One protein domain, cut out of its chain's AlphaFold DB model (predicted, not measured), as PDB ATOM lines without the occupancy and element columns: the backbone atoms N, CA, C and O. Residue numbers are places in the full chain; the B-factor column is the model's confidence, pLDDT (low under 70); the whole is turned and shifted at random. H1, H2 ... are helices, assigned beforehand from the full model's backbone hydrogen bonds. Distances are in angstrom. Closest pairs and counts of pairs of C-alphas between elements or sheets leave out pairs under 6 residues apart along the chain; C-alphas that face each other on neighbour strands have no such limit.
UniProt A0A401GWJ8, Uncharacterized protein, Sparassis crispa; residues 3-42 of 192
ATOM      1  N   THR A   3      28.184   1.057  48.824       56.03
ATOM      2  CA  THR A   3      29.070   0.065  48.193       56.03
ATOM      3  C   THR A   3      30.505   0.569  47.982       56.03
ATOM      4  O   THR A   3      31.451  -0.183  48.175       56.03
ATOM      5  N   CYS A   4      30.690   1.861  47.695       61.91
ATOM      6  CA  CYS A   4      32.012   2.482  47.496       61.91
ATOM      7  C   CYS A   4      32.896   2.481  48.761       61.91
ATOM      8  O   CYS A   4      34.112   2.329  48.668       61.91
ATOM      9  N   LYS A   5      32.304   2.626  49.955       70.50
ATOM     10  CA  LYS A   5      33.066   2.608  51.216       70.50
ATOM     11  C   LYS A   5      33.541   1.201  51.571       70.50
ATOM     12  O   LYS A   5      34.688   1.044  51.970       70.50
ATOM     13  N   VAL A   6      32.679   0.201  51.373       75.94
ATOM     14  CA  VAL A   6      33.007  -1.211  51.623       75.94
ATOM     15  C   VAL A   6      34.113  -1.674  50.678       75.94
ATOM     16  O   VAL A   6      35.103  -2.221  51.142       75.94
ATOM     17  N   ALA A   7      34.009  -1.362  49.384       72.44
ATOM     18  CA  ALA A   7      35.046  -1.707  48.412       72.44
ATOM     19  C   ALA A   7      36.408  -1.085  48.768       72.44
ATOM     20  O   ALA A   7      37.415  -1.783  48.800       72.44
ATOM     21  N   ARG A   8      36.437   0.208  49.124       71.12
ATOM     22  CA  ARG A   8      37.679   0.887  49.530       71.12
ATOM     23  C   ARG A   8      38.279   0.280  50.804       71.12
ATOM     24  O   ARG A   8      39.494   0.161  50.897       71.12
ATOM     25  N   HIS A   9      37.439  -0.114  51.761       77.06
ATOM     26  CA  HIS A   9      37.891  -0.776  52.984       77.06
ATOM     27  C   HIS A   9      38.480  -2.163  52.704       77.06
ATOM     28  O   HIS A   9      39.538  -2.478  53.232       77.06
ATOM     29  N   VAL A  10      37.861  -2.957  51.825       78.06
ATOM     30  CA  VAL A  10      38.395  -4.266  51.410       78.06
ATOM     31  C   VAL A  10      39.750  -4.117  50.715       78.06
ATOM     32  O   VAL A  10      40.678  -4.851  51.041       78.06
ATOM     33  N   CYS A  11      39.908  -3.137  49.818       73.38
ATOM     34  CA  CYS A  11      41.204  -2.874  49.183       73.38
ATOM     35  C   CYS A  11      42.281  -2.475  50.202       73.38
ATOM     36  O   CYS A  11      43.412  -2.938  50.105       73.38
ATOM     37  N   PHE A  12      41.914  -1.660  51.195       75.62
ATOM     38  CA  PHE A  12      42.812  -1.248  52.273       75.62
ATOM     39  C   PHE A  12      43.240  -2.428  53.159       75.62
ATOM     40  O   PHE A  12      44.427  -2.588  53.423       75.62
ATOM     41  N   VAL A  13      42.295  -3.276  53.583       82.06
ATOM     42  CA  VAL A  13      42.576  -4.463  54.416       82.06
ATOM     43  C   VAL A  13      43.466  -5.465  53.683       82.06
ATOM     44  O   VAL A  13      44.356  -6.050  54.290       82.06
ATOM     45  N   ASN A  14      43.264  -5.629  52.376       74.25
ATOM     46  CA  ASN A  14      44.022  -6.580  51.569       74.25
ATOM     47  C   ASN A  14      45.378  -6.037  51.088       74.25
ATOM     48  O   ASN A  14      46.037  -6.705  50.296       74.25
ATOM     49  N   GLY A  15      45.781  -4.829  51.508       68.81
ATOM     50  CA  GLY A  15      47.038  -4.216  51.072       68.81
ATOM     51  C   GLY A  15      47.124  -4.034  49.555       68.81
ATOM     52  O   GLY A  15      48.218  -4.012  48.999       68.81
ATOM     53  N   ILE A  16      45.974  -3.940  48.873       71.06
ATOM     54  CA  ILE A  16      45.926  -3.692  47.434       71.06
ATOM     55  C   ILE A  16      46.306  -2.230  47.252       71.06
ATOM     56  O   ILE A  16      45.465  -1.332  47.349       71.06
ATOM     57  N   GLU A  17      47.593  -1.987  47.025       62.28
ATOM     58  CA  GLU A  17      48.057  -0.680  46.603       62.28
ATOM     59  C   GLU A  17      47.319  -0.307  45.313       62.28
ATOM     60  O   GLU A  17      47.293  -1.064  44.335       62.28
ATOM     61  N   ALA A  18      46.701   0.873  45.304       56.94
ATOM     62  CA  ALA A  18      46.037   1.450  44.137       56.94
ATOM     63  C   ALA A  18      47.057   1.914  43.074       56.94
ATOM     64  O   ALA A  18      46.901   2.966  42.470       56.94
ATOM     65  N   ASN A  19      48.108   1.124  42.865       60.19
ATOM     66  CA  ASN A  19      49.178   1.332  41.894       60.19
ATOM     67  C   ASN A  19      48.928   0.546  40.600       60.19
ATOM     68  O   ASN A  19      49.824   0.322  39.790       60.19
ATOM     69  N   THR A  20      47.717   0.037  40.414       52.34
ATOM     70  CA  THR A  20      47.494  -1.088  39.525       52.34
ATOM     71  C   THR A  20      46.978  -0.625  38.173       52.34
ATOM     72  O   THR A  20      45.788  -0.473  37.967       52.34
ATOM     73  N   TYR A  21      47.896  -0.548  37.211       50.44
ATOM     74  CA  TYR A  21      47.695  -0.682  35.758       50.44
ATOM     75  C   TYR A  21      46.577  -1.680  35.350       50.44
ATOM     76  O   TYR A  21      45.955  -1.548  34.297       50.44
ATOM     77  N   LEU A  22      46.265  -2.655  36.216       52.06
ATOM     78  CA  LEU A  22      45.114  -3.556  36.109       52.06
ATOM     79  C   LEU A  22      43.751  -2.843  36.149       52.06
ATOM     80  O   LEU A  22      42.834  -3.321  35.489       52.06
ATOM     81  N   SER A  23      43.587  -1.728  36.874       63.59
ATOM     82  CA  SER A  23      42.350  -0.940  36.843       63.59
ATOM     83  C   SER A  23      42.147  -0.295  35.483       63.59
ATOM     84  O   SER A  23      41.035  -0.325  34.973       63.59
ATOM     85  N   ASP A  24      43.208   0.220  34.870       67.12
ATOM     86  CA  ASP A  24      43.106   0.944  33.604       67.12
ATOM     87  C   ASP A  24      42.859  -0.023  32.445       67.12
ATOM     88  O   ASP A  24      41.921   0.176  31.679       67.12
ATOM     89  N   ALA A  25      43.593  -1.139  32.383       71.69
ATOM     90  CA  ALA A  25      43.363  -2.175  31.376       71.69
ATOM     91  C   ALA A  25      41.976  -2.834  31.515       71.69
ATOM     92  O   ALA A  25      41.293  -3.085  30.516       71.69
ATOM     93  N   TYR A  26      41.525  -3.091  32.749       77.50
ATOM     94  CA  TYR A  26      40.188  -3.632  33.003       77.50
ATOM     95  C   TYR A  26      39.088  -2.635  32.627       77.50
ATOM     96  O   TYR A  26      38.086  -3.024  32.018       77.50
ATOM     97  N   LEU A  27      39.260  -1.353  32.965       83.06
ATOM     98  CA  LEU A  27      38.306  -0.305  32.614       83.06
ATOM     99  C   LEU A  27      38.240  -0.107  31.101       83.06
ATOM    100  O   LEU A  27      37.134  -0.091  30.570       83.06
ATOM    101  N   GLU A  28      39.378  -0.042  30.409       82.00
ATOM    102  CA  GLU A  28      39.440   0.086  28.947       82.00
ATOM    103  C   GLU A  28      38.707  -1.076  28.267       82.00
ATOM    104  O   GLU A  28      37.772  -0.871  27.492       82.00
ATOM    105  N   THR A  29      39.018  -2.312  28.669       84.12
ATOM    106  CA  THR A  29      38.355  -3.520  28.151       84.12
ATOM    107  C   THR A  29      36.846  -3.491  28.417       84.12
ATOM    108  O   THR A  29      36.033  -3.842  27.558       84.12
ATOM    109  N   THR A  30      36.443  -3.044  29.608       86.69
ATOM    110  CA  THR A  30      35.028  -2.912  29.975       86.69
ATOM    111  C   THR A  30      34.329  -1.866  29.106       86.69
ATOM    112  O   THR A  30      33.223  -2.118  28.622       86.69
ATOM    113  N   PHE A  31      34.964  -0.716  28.859       89.88
ATOM    114  CA  PHE A  31      34.433   0.318  27.974       89.88
ATOM    115  C   PHE A  31      34.282  -0.189  26.541       89.88
ATOM    116  O   PHE A  31      33.226   0.021  25.944       89.88
ATOM    117  N   GLU A  32      35.263  -0.916  26.007       92.00
ATOM    118  CA  GLU A  32      35.174  -1.502  24.668       92.00
ATOM    119  C   GLU A  32      34.033  -2.518  24.538       92.00
ATOM    120  O   GLU A  32      33.291  -2.505  23.550       92.00
ATOM    121  N   ILE A  33      33.864  -3.402  25.530       91.69
ATOM    122  CA  ILE A  33      32.773  -4.389  25.547       91.69
ATOM    123  C   ILE A  33      31.423  -3.676  25.601       91.69
ATOM    124  O   ILE A  33      30.545  -3.960  24.783       91.69
ATOM    125  N   LEU A  34      31.259  -2.722  26.519       91.44
ATOM    126  CA  LEU A  34      30.021  -1.955  26.651       91.44
ATOM    127  C   LEU A  34      29.716  -1.157  25.383       91.44
ATOM    128  O   LEU A  34      28.571  -1.135  24.940       91.44
ATOM    129  N   TRP A  35      30.727  -0.557  24.756       91.50
ATOM    130  CA  TRP A  35      30.576   0.167  23.499       91.50
ATOM    131  C   TRP A  35      30.135  -0.748  22.355       91.50
ATOM    132  O   TRP A  35      29.237  -0.396  21.588       91.50
ATOM    133  N   ARG A  36      30.722  -1.946  22.245       91.62
ATOM    134  CA  ARG A  36      30.310  -2.947  21.250       91.62
ATOM    135  C   ARG A  36      28.873  -3.406  21.468       91.62
ATOM    136  O   ARG A  36      28.099  -3.391  20.513       91.62
ATOM    137  N   LEU A  37      28.511  -3.760  22.700       90.88
ATOM    138  CA  LEU A  37      27.149  -4.174  23.050       90.88
ATOM    139  C   LEU A  37      26.139  -3.056  22.792       90.88
ATOM    140  O   LEU A  37      25.075  -3.296  22.232       90.88
ATOM    141  N   TRP A  38      26.493  -1.819  23.131       90.62
ATOM    142  CA  TRP A  38      25.648  -0.663  22.880       90.62
ATOM    143  C   TRP A  38      25.431  -0.416  21.384       90.62
ATOM    144  O   TRP A  38      24.295  -0.206  20.966       90.62
ATOM    145  N   LYS A  39      26.481  -0.515  20.555       89.44
ATOM    146  CA  LYS A  39      26.342  -0.452  19.090       89.44
ATOM    147  C   LYS A  39      25.465  -1.582  18.544       89.44
ATOM    148  O   LYS A  39      24.628  -1.320  17.686       89.44
ATOM    149  N   ALA A  40      25.622  -2.802  19.057       87.06
ATOM    150  CA  ALA A  40      24.789  -3.943  18.672       87.06
ATOM    151  C   ALA A  40      23.312  -3.753  19.064       87.06
ATOM    152  O   ALA A  40      22.423  -4.177  18.335       87.06
ATOM    153  N   ALA A  41      23.043  -3.053  20.169       89.38
ATOM    154  CA  ALA A  41      21.697  -2.738  20.651       89.38
ATOM    155  C   ALA A  41      21.028  -1.536  19.945       89.38
ATOM    156  O   ALA A  41      20.012  -1.034  20.422       89.38
ATOM    157  N   GLY A  42      21.582  -1.049  18.827       87.88
ATOM    158  CA  GLY A  42      21.038   0.088  18.070       87.88
ATOM    159  C   GLY A  42      21.750   1.423  18.309       87.88
ATOM    160  O   GLY A  42      21.368   2.432  17.719       87.88
TER     161      GLY A  42
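Overview. This is residues 3 to 42 of the 192 residues of an uncharacterized protein of Sparassis crispa (UniProt A0A401GWJ8). The model is a flat, open hook of two helices: the shorter H1 runs out to a loop at residues 14 to 20, which turns the chain, and the longer H2 runs back with a gap between it and H1. H2, followed by residues 41 and 42, makes the long arm of the hook, and no closed core forms. The printed part has 40 residues with two named helices in the order H1, H2 and no named strand; the class is all helix. It is extended, with a radius of gyration of the C-alphas of 14.3 A and spans of 42 by 22 by 9 A.

Along the chain. H1 covers residues 3 to 13, Thr 3 to Val 13, and is 15.5 A from first to last C-alpha. It begins with C-alpha 3 at (29.070, 0.065, 48.193) and ends with C-alpha 13 at (42.576, -4.463, 54.416). Seven residues follow as a short link. H2 covers residues 21 to 40, Tyr 21 to Ala 40, and is 28.8 A long; its C-alpha 40 is at (24.789, -3.943, 18.672).

Arrangement. H1 and H2 are apart, with no C-alpha of the one within 8 A of the other. Along H1 the x coordinate rises from its first C-alpha to its last, and along H2 it falls. Residues 9 to 15, of which 9 to 13 belong to H1, stand free, and so do residues 19 to 42, of which 21 to 40 belong to H2. In H1 and H2 every O i to N i+4 pair is within hydrogen-bond range.

Size, cuts and confidence. The two C-alphas farthest apart are those of Val 13 and Gly 42, at 42.5 A, while those of Thr 3 and Gly 42 are 31.2 A apart. The printed part has no cut, and no link is long. The mean pLDDT of the printed part is 76.0; residues 3 to 4, residue 15 and residues 17 to 24 are under 70.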